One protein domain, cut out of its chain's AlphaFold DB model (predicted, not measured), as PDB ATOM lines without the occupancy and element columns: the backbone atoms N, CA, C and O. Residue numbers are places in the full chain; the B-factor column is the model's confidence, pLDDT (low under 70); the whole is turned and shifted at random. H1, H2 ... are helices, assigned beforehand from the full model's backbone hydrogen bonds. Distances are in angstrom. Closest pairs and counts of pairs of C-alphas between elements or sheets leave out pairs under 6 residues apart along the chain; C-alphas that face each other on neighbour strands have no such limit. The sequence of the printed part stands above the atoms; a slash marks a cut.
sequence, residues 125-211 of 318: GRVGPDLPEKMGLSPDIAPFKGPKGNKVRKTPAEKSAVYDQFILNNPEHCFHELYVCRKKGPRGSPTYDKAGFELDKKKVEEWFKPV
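What this domain is: This is residues 125 to 211 of the 318 residues of an uncharacterized protein of Elsinoe australis (UniProt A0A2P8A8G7). Little regular structure: a long unnamed strip, residues 125 to 155, runs the length of a loose rod and folds back near Gly 149 into three helices joined in a zigzag, H1 making a corner with H2, and H3 packed on H2. The printed part has 87 residues, 30 of them in H1, H2 and H3, in that order, with no named strand: all helix. It is loose, with a radius of gyration of the C-alphas of 15.9 A and spans of 56 by 26 by 21 A.

How they stand to each other: H1, residues 156 to 169, touches H2, residues 176 to 184, with residues 164 to 168 alone, about perpendicular at 76 degrees; the closest C-alphas, of Ile 167 and His 176, are 5.4 A apart. H2 touches H3, residues 201 to 207, at a steep tilt of 66 degrees, opposite ways; the closest C-alphas, of Arg 182 and Glu 205, are 6.4 A apart. H1 and H3 are apart. In H1, H2 and H3 every O i to N i+4 pair is within hydrogen-bond range.

Where its parts are: H1 runs 20.0 A from C-alpha 156 at (-20.696, 38.803, -5.498), H2 12.5 A, and H3 9.7 A to C-alpha 207 at (-10.532, 25.665, 1.784).

The domain as a whole: The C-alphas farthest apart, of Gly 125 and Gly 149, are 56.4 A apart. The printed part has no cut; the link H2 to H3 is long. Residues 135 to 136 and 141 to 152 have pLDDT under 70.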
ATOM      1  N   GLY A 125      11.349  17.844   2.945       81.19
ATOM      2  CA  GLY A 125      10.041  17.913   2.273       81.19
ATOM      3  C   GLY A 125       9.897  18.980   1.193       81.19
ATOM      4  O   GLY A 125       8.856  19.049   0.543       81.19
ATOM      5  N   ARG A 126      10.926  19.799   0.983       85.38
ATOM      6  CA  ARG A 126      10.933  20.823  -0.054       85.38
ATOM      7  C   ARG A 126      11.321  20.225  -1.405       85.38
ATOM      8  O   ARG A 126      12.391  19.635  -1.533       85.38
ATOM      9  N   VAL A 127      10.454  20.387  -2.400       84.69
ATOM     10  CA  VAL A 127      10.621  19.819  -3.753       84.69
ATOM     11  C   VAL A 127      10.490  20.893  -4.836       84.69
ATOM     12  O   VAL A 127      11.145  20.805  -5.872       84.69
ATOM     13  N   GLY A 128       9.652  21.904  -4.602       78.81
ATOM     14  CA  GLY A 128       9.411  23.016  -5.514       78.81
ATOM     15  C   GLY A 128      10.411  24.171  -5.369       78.81
ATOM     16  O   GLY A 128      11.224  24.179  -4.442       78.81
ATOM     17  N   PRO A 129      10.344  25.151  -6.289       77.12
ATOM     18  CA  PRO A 129      11.198  26.330  -6.274       77.12
ATOM     19  C   PRO A 129      10.835  27.298  -5.143       77.12
ATOM     20  O   PRO A 129       9.679  27.410  -4.737       77.12
ATOM     21  N   ASP A 130      11.838  28.048  -4.706       76.62
ATOM     22  CA  ASP A 130      11.705  29.129  -3.736       76.62
ATOM     23  C   ASP A 130      11.250  30.386  -4.461       76.62
ATOM     24  O   ASP A 130      12.001  30.942  -5.267       76.62
ATOM     25  N   LEU A 131      10.034  30.846  -4.182       78.56
ATOM     26  CA  LEU A 131       9.505  32.049  -4.810       78.56
ATOM     27  C   LEU A 131       9.347  33.162  -3.772       78.56
ATOM     28  O   LEU A 131       8.893  32.899  -2.653       78.56
ATOM     29  N   PRO A 132       9.708  34.411  -4.113       75.12
ATOM     30  CA  PRO A 132       9.410  35.541  -3.256       75.12
ATOM     31  C   PRO A 132       7.891  35.738  -3.135       75.12
ATOM     32  O   PRO A 132       7.100  35.444  -4.039       75.12
ATOM     33  N   GLU A 133       7.472  36.238  -1.978       70.00
ATOM     34  CA  GLU A 133       6.089  36.609  -1.707       70.00
ATOM     35  C   GLU A 133       5.983  38.128  -1.590       70.00
ATOM     36  O   GLU A 133       6.760  38.761  -0.876       70.00
ATOM     37  N   LYS A 134       4.996  38.726  -2.268       73.94
ATOM     38  CA  LYS A 134       4.635  40.130  -2.062       73.94
ATOM     39  C   LYS A 134       3.273  40.218  -1.395       73.94
ATOM     40  O   LYS A 134       2.237  40.035  -2.032       73.94
ATOM     41  N   MET A 135       3.282  40.552  -0.107       66.44
ATOM     42  CA  MET A 135       2.065  40.928   0.604       66.44
ATOM     43  C   MET A 135       1.578  42.308   0.139       66.44
ATOM     44  O   MET A 135       2.374  43.228  -0.036       66.44
ATOM     45  N   GLY A 136       0.264  42.454  -0.059       69.88
ATOM     46  CA  GLY A 136      -0.370  43.741  -0.383       69.88
ATOM     47  C   GLY A 136      -0.732  43.969  -1.854       69.88
ATOM     48  O   GLY A 136      -1.171  45.062  -2.198       69.88
ATOM     49  N   LEU A 137      -0.600  42.961  -2.721       76.88
ATOM     50  CA  LEU A 137      -1.162  43.023  -4.073       76.88
ATOM     51  C   LEU A 137      -2.685  42.885  -3.999       76.88
ATOM     52  O   LEU A 137      -3.203  41.822  -3.670       76.88
ATOM     53  N   SER A 138      -3.407  43.954  -4.312       72.25
ATOM     54  CA  SER A 138      -4.863  43.939  -4.420       72.25
ATOM     55  C   SER A 138      -5.289  44.282  -5.847       72.25
ATOM     56  O   SER A 138      -4.637  45.092  -6.512       72.25
ATOM     57  N   PRO A 139      -6.372  43.670  -6.356       73.69
ATOM     58  CA  PRO A 139      -6.939  44.116  -7.611       73.69
ATOM     59  C   PRO A 139      -7.499  45.521  -7.435       73.69
ATOM     60  O   PRO A 139      -8.223  45.793  -6.471       73.69
ATOM     61  N   ASP A 140      -7.243  46.384  -8.413       71.38
ATOM     62  CA  ASP A 140      -7.972  47.640  -8.546       71.38
ATOM     63  C   ASP A 140      -9.406  47.335  -9.010       71.38
ATOM     64  O   ASP A 140      -9.735  47.299 -10.198       71.38
ATOM     65  N   ILE A 141     -10.276  47.016  -8.050       64.81
ATOM     66  CA  ILE A 141     -11.702  46.811  -8.303       64.81
ATOM     67  C   ILE A 141     -12.373  48.182  -8.283       64.81
ATOM     68  O   ILE A 141     -13.102  48.528  -7.349       64.81
ATOM     69  N   ALA A 142     -12.157  48.962  -9.341       61.38
ATOM     70  CA  ALA A 142     -12.913  50.184  -9.543       61.38
ATOM     71  C   ALA A 142     -14.426  49.867  -9.518       61.38
ATOM     72  O   ALA A 142     -14.868  48.860 -10.098       61.38
ATOM     73  N   PRO A 143     -15.256  50.694  -8.855       60.00
ATOM     74  CA  PRO A 143     -16.700  50.541  -8.918       60.00
ATOM     75  C   PRO A 143     -17.135  50.633 -10.382       60.00
ATOM     76  O   PRO A 143     -16.814  51.598 -11.076       60.00
ATOM     77  N   PHE A 144     -17.842  49.607 -10.857       57.69
ATOM     78  CA  PHE A 144     -18.311  49.545 -12.234       57.69
ATOM     79  C   PHE A 144     -19.169  50.782 -12.534       57.69
ATOM     80  O   PHE A 144     -20.176  51.045 -11.868       57.69
ATOM     81  N   LYS A 145     -18.738  51.577 -13.515       56.47
ATOM     82  CA  LYS A 145     -19.527  52.695 -14.025       56.47
ATOM     83  C   LYS A 145     -20.572  52.092 -14.958       56.47
ATOM     84  O   LYS A 145     -20.281  51.822 -16.117       56.47
ATOM     85  N   GLY A 146     -21.761  51.829 -14.420       59.44
ATOM     86  CA  GLY A 146     -22.927  51.514 -15.240       59.44
ATOM     87  C   GLY A 146     -23.294  52.683 -16.169       59.44
ATOM     88  O   GLY A 146     -22.623  53.723 -16.152       59.44
ATOM     89  N   PRO A 147     -24.363  52.538 -16.974       60.06
ATOM     90  CA  PRO A 147     -24.894  53.617 -17.801       60.06
ATOM     91  C   PRO A 147     -24.999  54.927 -17.010       60.06
ATOM     92  O   PRO A 147     -25.294  54.912 -15.811       60.06
ATOM     93  N   LYS A 148     -24.719  56.053 -17.678       54.22
ATOM     94  CA  LYS A 148     -24.594  57.394 -17.081       54.22
ATOM     95  C   LYS A 148     -25.751  57.657 -16.095       54.22
ATOM     96  O   LYS A 148     -26.892  57.792 -16.513       54.22
ATOM     97  N   GLY A 149     -25.447  57.686 -14.794       64.38
ATOM     98  CA  GLY A 149     -26.426  57.919 -13.718       64.38
ATOM     99  C   GLY A 149     -26.659  56.741 -12.762       64.38
ATOM    100  O   GLY A 149     -26.977  56.980 -11.602       64.38
ATOM    101  N   ASN A 150     -26.395  55.493 -13.170       59.91
ATOM    102  CA  ASN A 150     -26.634  54.313 -12.332       59.91
ATOM    103  C   ASN A 150     -25.322  53.630 -11.923       59.91
ATOM    104  O   ASN A 150     -24.648  52.980 -12.725       59.91
ATOM    105  N   LYS A 151     -24.958  53.738 -10.637       60.72
ATOM    106  CA  LYS A 151     -23.878  52.934 -10.040       60.72
ATOM    107  C   LYS A 151     -24.350  51.483  -9.927       60.72
ATOM    108  O   LYS A 151     -24.949  51.103  -8.925       60.72
ATOM    109  N   VAL A 152     -24.074  50.665 -10.938       66.94
ATOM    110  CA  VAL A 152     -24.332  49.222 -10.864       66.94
ATOM    111  C   VAL A 152     -23.213  48.583 -10.041       66.94
ATOM    112  O   VAL A 152     -22.037  48.641 -10.399       66.94
ATOM    113  N   ARG A 153     -23.557  48.009  -8.883       71.19
ATOM    114  CA  ARG A 153     -22.607  47.232  -8.078       71.19
ATOM    115  C   ARG A 153     -22.459  45.850  -8.714       71.19
ATOM    116  O   ARG A 153     -23.466  45.179  -8.904       71.19
ATOM    117  N   LYS A 154     -21.218  45.419  -8.980       77.44
ATOM    118  CA  LYS A 154     -20.926  44.039  -9.407       77.44
ATOM    119  C   LYS A 154     -21.551  43.037  -8.436       77.44
ATOM    120  O   LYS A 154     -21.473  43.248  -7.215       77.44
ATOM    121  N   THR A 155     -22.121  41.958  -8.963       86.25
ATOM    122  CA  THR A 155     -22.635  40.862  -8.131       86.25
ATOM    123  C   THR A 155     -21.484  40.202  -7.356       86.25
ATOM    124  O   THR A 155     -20.324  40.295  -7.769       86.25
ATOM    125  N   PRO A 156     -21.742  39.538  -6.213       85.06
ATOM    126  CA  PRO A 156     -20.696  38.803  -5.498       85.06
ATOM    127  C   PRO A 156     -19.965  37.780  -6.381       85.06
ATOM    128  O   PRO A 156     -18.745  37.667  -6.294       85.06
ATOM    129  N   ALA A 157     -20.689  37.109  -7.283       87.31
ATOM    130  CA  ALA A 157     -20.121  36.155  -8.233       87.31
ATOM    131  C   ALA A 157     -19.167  36.827  -9.237       87.31
ATOM    132  O   ALA A 157     -18.053  36.350  -9.434       87.31
ATOM    133  N   GLU A 158     -19.549  37.973  -9.811       87.75
ATOM    134  CA  GLU A 158     -18.674  38.752 -10.702       87.75
ATOM    135  C   GLU A 158     -17.423  39.258  -9.982       87.75
ATOM    136  O   GLU A 158     -16.329  39.237 -10.544       87.75
ATOM    137  N   LYS A 159     -17.564  39.716  -8.732       86.62
ATOM    138  CA  LYS A 159     -16.417  40.147  -7.921       86.62
ATOM    139  C   LYS A 159     -15.458  38.992  -7.658       86.62
ATOM    140  O   LYS A 159     -14.258  39.193  -7.810       86.62
ATOM    141  N   SER A 160     -15.981  37.814  -7.310       87.69
ATOM    142  CA  SER A 160     -15.165  36.609  -7.144       87.69
ATOM    143  C   SER A 160     -14.460  36.260  -8.448       87.69
ATOM    144  O   SER A 160     -13.249  36.147  -8.448       87.69
ATOM    145  N   ALA A 161     -15.160  36.207  -9.583       89.50
ATOM    146  CA  ALA A 161     -14.541  35.872 -10.866       89.50
ATOM    147  C   ALA A 161     -13.412  36.844 -11.263       89.50
ATOM    148  O   ALA A 161     -12.360  36.415 -11.734       89.50
ATOM    149  N   VAL A 162     -13.601  38.150 -11.038       89.25
ATOM    150  CA  VAL A 162     -12.560  39.168 -11.264       89.25
ATOM    151  C   VAL A 162     -11.369  38.957 -10.328       89.25
ATOM    152  O   VAL A 162     -10.223  39.084 -10.757       89.25
ATOM    153  N   TYR A 163     -11.625  38.629  -9.061       89.88
ATOM    154  CA  TYR A 163     -10.585  38.357  -8.072       89.88
ATOM    155  C   TYR A 163      -9.798  37.078  -8.402       89.88
ATOM    156  O   TYR A 163      -8.570  37.104  -8.414       89.88
ATOM    157  N   ASP A 164     -10.486  35.996  -8.766       91.88
ATOM    158  CA  ASP A 164      -9.899  34.727  -9.198       91.88
ATOM    159  C   ASP A 164      -8.968  34.941 -10.403       91.88
ATOM    160  O   ASP A 164      -7.827  34.478 -10.408       91.88
ATOM    161  N   GLN A 165      -9.423  35.691 -11.415       91.75
ATOM    162  CA  GLN A 165      -8.605  36.037 -12.581       91.75
ATOM    163  C   GLN A 165      -7.405  36.910 -12.209       91.75
ATOM    164  O   GLN A 165      -6.304  36.669 -12.701       91.75
ATOM    165  N   PHE A 166      -7.589  37.900 -11.332       91.88
ATOM    166  CA  PHE A 166      -6.489  38.726 -10.843       91.88
ATOM    167  C   PHE A 166      -5.413  37.867 -10.179       91.88
ATOM    168  O   PHE A 166      -4.247  37.981 -10.541       91.88
ATOM    169  N   ILE A 167      -5.785  36.965  -9.269       91.44
ATOM    170  CA  ILE A 167      -4.813  36.102  -8.594       91.44
ATOM    171  C   ILE A 167      -4.090  35.204  -9.598       91.44
ATOM    172  O   ILE A 167      -2.866  35.101  -9.553       91.44
ATOM    173  N   LEU A 168      -4.813  34.590 -10.537       92.50
ATOM    174  CA  LEU A 168      -4.214  33.731 -11.564       92.50
ATOM    175  C   LEU A 168      -3.236  34.479 -12.485       92.50
ATOM    176  O   LEU A 168      -2.308  33.862 -12.996       92.50
ATOM    177  N   ASN A 169      -3.417  35.786 -12.673       91.94
ATOM    178  CA  ASN A 169      -2.535  36.621 -13.492       91.94
ATOM    179  C   ASN A 169      -1.357  37.224 -12.707       91.94
ATOM    180  O   ASN A 169      -0.464  37.802 -13.322       91.94
ATOM    181  N   ASN A 170      -1.339  37.108 -11.374       90.62
ATOM    182  CA  ASN A 170      -0.304  37.679 -10.511       90.62
ATOM    183  C   ASN A 170       0.427  36.570  -9.726       90.62
ATOM    184  O   ASN A 170       0.040  36.285  -8.591       90.62
ATOM    185  N   PRO A 171       1.508  35.980 -10.278       88.75
ATOM    186  CA  PRO A 171       2.304  34.939  -9.605       88.75
ATOM    187  C   PRO A 171       2.892  35.367  -8.251       88.75
ATOM    188  O   PRO A 171       3.115  34.564  -7.350       88.75
ATOM    189  N   GLU A 172       3.117  36.666  -8.078       86.81
ATOM    190  CA  GLU A 172       3.674  37.236  -6.850       86.81
ATOM    191  C   GLU A 172       2.676  37.246  -5.677       86.81
ATOM    192  O   GLU A 172       3.091  37.378  -4.522       86.81
ATOM    193  N   HIS A 173       1.378  37.065  -5.941       89.62
ATOM    194  CA  HIS A 173       0.319  37.111  -4.934       89.62
ATOM    195  C   HIS A 173       0.400  35.929  -3.950       89.62
ATOM    196  O   HIS A 173       0.641  34.798  -4.356       89.62
ATOM    197  N   CYS A 174       0.134  36.172  -2.663       85.50
ATOM    198  CA  CYS A 174       0.248  35.183  -1.576       85.50
ATOM    199  C   CYS A 174      -0.618  33.923  -1.744       85.50
ATOM    200  O   CYS A 174      -0.282  32.853  -1.249       85.50
ATOM    201  N   PHE A 175      -1.746  34.046  -2.445       90.69
ATOM    202  CA  PHE A 175      -2.667  32.935  -2.703       90.69
ATOM    203  C   PHE A 175      -2.591  32.381  -4.132       90.69
ATOM    204  O   PHE A 175      -3.427  31.553  -4.486       90.69
ATOM    205  N   HIS A 176      -1.648  32.825  -4.970       93.56
ATOM    206  CA  HIS A 176      -1.583  32.423  -6.382       93.56
ATOM    207  C   HIS A 176      -1.604  30.900  -6.563       93.56
ATOM    208  O   HIS A 176      -2.420  30.353  -7.311       93.56
ATOM    209  N   GLU A 177      -0.771  30.207  -5.799       93.81
ATOM    210  CA  GLU A 177      -0.561  28.767  -5.868       93.81
ATOM    211  C   GLU A 177      -1.828  27.992  -5.480       93.81
ATOM    212  O   GLU A 177      -2.123  26.954  -6.076       93.81
ATOM    213  N   LEU A 178      -2.643  28.525  -4.560       94.88
ATOM    214  CA  LEU A 178      -3.922  27.921  -4.169       94.88
ATOM    215  C   LEU A 178      -4.925  27.935  -5.328       94.88
ATOM    216  O   LEU A 178      -5.592  26.931  -5.591       94.88
ATOM    217  N   TYR A 179      -5.013  29.052  -6.056       94.75
ATOM    218  CA  TYR A 179      -5.911  29.183  -7.206       94.75
ATOM    219  C   TYR A 179      -5.436  28.345  -8.392       94.75
ATOM    220  O   TYR A 179      -6.254  27.706  -9.057       94.75
ATOM    221  N   VAL A 180      -4.122  28.272  -8.630       95.25
ATOM    222  CA  VAL A 180      -3.541  27.362  -9.629       95.25
ATOM    223  C   VAL A 180      -3.849  25.906  -9.273       95.25
ATOM    224  O   VAL A 180      -4.298  25.148 -10.135       95.25
ATOM    225  N   CYS A 181      -3.672  25.521  -8.006       95.56
ATOM    226  CA  CYS A 181      -3.976  24.179  -7.515       95.56
ATOM    227  C   CYS A 181      -5.460  23.831  -7.713       95.56
ATOM    228  O   CYS A 181      -5.778  22.772  -8.256       95.56
ATOM    229  N   ARG A 182      -6.372  24.749  -7.367       94.50
ATOM    230  CA  ARG A 182      -7.817  24.589  -7.597       94.50
ATOM    231  C   ARG A 182      -8.151  24.450  -9.084       94.50
ATOM    232  O   ARG A 182      -8.904  23.553  -9.449       94.50
ATOM    233  N   LYS A 183      -7.576  25.298  -9.946       94.44
ATOM    234  CA  LYS A 183      -7.819  25.289 -11.401       94.44
ATOM    235  C   LYS A 183      -7.368  23.983 -12.061       94.44
ATOM    236  O   LYS A 183      -8.029  23.507 -12.978       94.44
ATOM    237  N   LYS A 184      -6.261  23.397 -11.597       94.06
ATOM    238  CA  LYS A 184      -5.764  22.091 -12.062       94.06
ATOM    239  C   LYS A 184      -6.665  20.921 -11.642       94.06
ATOM    240  O   LYS A 184      -6.719  19.915 -12.345       94.06
ATOM    241  N   GLY A 185      -7.350  21.039 -10.504       91.19
ATOM    242  CA  GLY A 185      -8.250  20.014  -9.980       91.19
ATOM    243  C   GLY A 185      -7.541  18.757  -9.440       91.19
ATOM    244  O   GLY A 185      -6.309  18.654  -9.457       91.19
ATOM    245  N   PRO A 186      -8.306  17.752  -8.967       91.19
ATOM    246  CA  PRO A 186      -7.767  16.588  -8.256       91.19
ATOM    247  C   PRO A 186      -6.797  15.755  -9.109       91.19
ATOM    248  O   PRO A 186      -5.768  15.296  -8.612       91.19
ATOM    249  N   ARG A 187      -7.069  15.624 -10.414       92.12
ATOM    250  CA  ARG A 187      -6.252  14.851 -11.370       92.12
ATOM    251  C   ARG A 187      -5.138  15.656 -12.053       92.12
ATOM    252  O   ARG A 187      -4.426  15.100 -12.879       92.12
ATOM    253  N   GLY A 188      -4.982  16.943 -11.738       91.69
ATOM    254  CA  GLY A 188      -3.948  17.782 -12.352       91.69
ATOM    255  C   GLY A 188      -2.527  17.457 -11.874       91.69
ATOM    256  O   GLY A 188      -2.324  16.591 -11.025       91.69
ATOM    257  N   SER A 189      -1.524  18.180 -12.367       94.00
ATOM    258  CA  SER A 189      -0.151  18.058 -11.854       94.00
ATOM    259  C   SER A 189      -0.029  18.573 -10.408       94.00
ATOM    260  O   SER A 189      -0.862  19.380  -9.974       94.00
ATOM    261  N   PRO A 190       0.993  18.133  -9.646       94.62
ATOM    262  CA  PRO A 190       1.328  18.730  -8.357       94.62
ATOM    263  C   PRO A 190       1.466  20.253  -8.454       94.62
ATOM    264  O   PRO A 190       1.833  20.808  -9.498       94.62
ATOM    265  N   THR A 191       1.121  20.941  -7.371       94.75
ATOM    266  CA  THR A 191       1.316  22.387  -7.236       94.75
ATOM    267  C   THR A 191       2.064  22.630  -5.948       94.75
ATOM    268  O   THR A 191       1.760  21.997  -4.940       94.75
ATOM    269  N   TYR A 192       3.050  23.511  -6.013       94.50
ATOM    270  CA  TYR A 192       3.912  23.830  -4.891       94.50
ATOM    271  C   TYR A 192       3.580  25.230  -4.401       94.50
ATOM    272  O   TYR A 192       3.218  26.079  -5.216       94.50
ATOM    273  N   ASP A 193       3.669  25.448  -3.094       92.50
ATOM    274  CA  ASP A 193       3.615  26.786  -2.517       92.50
ATOM    275  C   ASP A 193       4.926  27.554  -2.765       92.50
ATOM    276  O   ASP A 193       5.906  27.015  -3.287       92.50
ATOM    277  N   LYS A 194       4.961  28.828  -2.361       89.25
ATOM    278  CA  LYS A 194       6.153  29.689  -2.478       89.25
ATOM    279  C   LYS A 194       7.345  29.202  -1.659       89.25
ATOM    280  O   LYS A 194       8.490  29.547  -1.949       89.25
ATOM    281  N   ALA A 195       7.075  28.411  -0.627       88.88
ATOM    282  CA  ALA A 195       8.089  27.778   0.192       88.88
ATOM    283  C   ALA A 195       8.594  26.461  -0.420       88.88
ATOM    284  O   ALA A 195       9.510  25.865   0.138       88.88
ATOM    285  N   GLY A 196       8.072  26.029  -1.573       91.06
ATOM    286  CA  GLY A 196       8.507  24.841  -2.302       91.06
ATOM    287  C   GLY A 196       7.898  23.527  -1.797       91.06
ATOM    288  O   GLY A 196       8.423  22.457  -2.113       91.06
ATOM    289  N   PHE A 197       6.816  23.561  -1.020       93.56
ATOM    290  CA  PHE A 197       6.112  22.368  -0.540       93.56
ATOM    291  C   PHE A 197       4.907  22.029  -1.408       93.56
ATOM    292  O   PHE A 197       4.178  22.913  -1.848       93.56
ATOM    293  N   GLU A 198       4.677  20.735  -1.641       94.69
ATOM    294  CA  GLU A 198       3.499  20.275  -2.379       94.69
ATOM    295  C   GLU A 198       2.218  20.568  -1.579       94.69
ATOM    296  O   GLU A 198       2.096  20.210  -0.403       94.69
ATOM    297  N   LEU A 199       1.249  21.202  -2.236       95.31
ATOM    298  CA  LEU A 199      -0.076  21.453  -1.685       95.31
ATOM    299  C   LEU A 199      -0.938  20.188  -1.724       95.31
ATOM    300  O   LEU A 199      -1.008  19.484  -2.736       95.31
ATOM    301  N   ASP A 200      -1.682  19.944  -0.647       95.62
ATOM    302  CA  ASP A 200      -2.717  18.921  -0.622       95.62
ATOM    303  C   ASP A 200      -3.972  19.447  -1.325       95.62
ATOM    304  O   ASP A 200      -4.729  20.267  -0.802       95.62
ATOM    305  N   LYS A 201      -4.222  18.922  -2.525       94.69
ATOM    306  CA  LYS A 201      -5.373  19.296  -3.352       94.69
ATOM    307  C   LYS A 201      -6.711  19.162  -2.630       94.69
ATOM    308  O   LYS A 201      -7.592  19.976  -2.884       94.69
ATOM    309  N   LYS A 202      -6.878  18.166  -1.750       95.00
ATOM    310  CA  LYS A 202      -8.131  17.980  -1.001       95.00
ATOM    311  C   LYS A 202      -8.309  19.086   0.030       95.00
ATOM    312  O   LYS A 202      -9.405  19.624   0.150       95.00
ATOM    313  N   LYS A 203      -7.234  19.455   0.735       95.38
ATOM    314  CA  LYS A 203      -7.253  20.575   1.688       95.38
ATOM    315  C   LYS A 203      -7.506  21.899   0.975       95.38
ATOM    316  O   LYS A 203      -8.304  22.696   1.454       95.38
ATOM    317  N   VAL A 204      -6.891  22.109  -0.192       95.12
ATOM    318  CA  VAL A 204      -7.147  23.294  -1.024       95.12
ATOM    319  C   VAL A 204      -8.601  23.326  -1.497       95.12
ATOM    320  O   VAL A 204      -9.246  24.360  -1.402       95.12
ATOM    321  N   GLU A 205      -9.154  22.212  -1.975       93.88
ATOM    322  CA  GLU A 205     -10.560  22.152  -2.387       93.88
ATOM    323  C   GLU A 205     -11.513  22.454  -1.224       93.88
ATOM    324  O   GLU A 205     -12.437  23.247  -1.390       93.88
ATOM    325  N   GLU A 206     -11.259  21.884  -0.043       93.94
ATOM    326  CA  GLU A 206     -12.018  22.161   1.180       93.94
ATOM    327  C   GLU A 206     -11.935  23.637   1.585       93.94
ATOM    328  O   GLU A 206     -12.951  24.239   1.917       93.94
ATOM    329  N   TRP A 207     -10.752  24.249   1.479       92.12
ATOM    330  CA  TRP A 207     -10.532  25.665   1.784       92.12
ATOM    331  C   TRP A 207     -11.414  26.607   0.952       92.12
ATOM    332  O   TRP A 207     -11.839  27.654   1.433       92.12
ATOM    333  N   PHE A 208     -11.716  26.240  -0.297       91.00
ATOM    334  CA  PHE A 208     -12.579  27.030  -1.180       91.00
ATOM    335  C   PHE A 208     -14.077  26.769  -0.992       91.00
ATOM    336  O   PHE A 208     -14.891  27.453  -1.624       91.00
ATOM    337  N   LYS A 209     -14.477  25.795  -0.166       91.69
ATOM    338  CA  LYS A 209     -15.898  25.529   0.071       91.69
ATOM    339  C   LYS A 209     -16.495  26.640   0.935       91.69
ATOM    340  O   LYS A 209     -15.924  26.999   1.963       91.69
ATOM    341  N   PRO A 210     -17.666  27.184   0.558       87.88
ATOM    342  CA  PRO A 210     -18.342  28.160   1.393       87.88
ATOM    343  C   PRO A 210     -18.761  27.497   2.706       87.88
ATOM    344  O   PRO A 210     -19.495  26.509   2.717       87.88
ATOM    345  N   VAL A 211     -18.314  28.065   3.821       87.75
ATOM    346  CA  VAL A 211     -18.736  27.641   5.155       87.75
ATOM    347  C   VAL A 211     -19.827  28.589   5.632       87.75
ATOM    348  O   VAL A 211     -19.643  29.807   5.654       87.75
TER     349      VAL A 211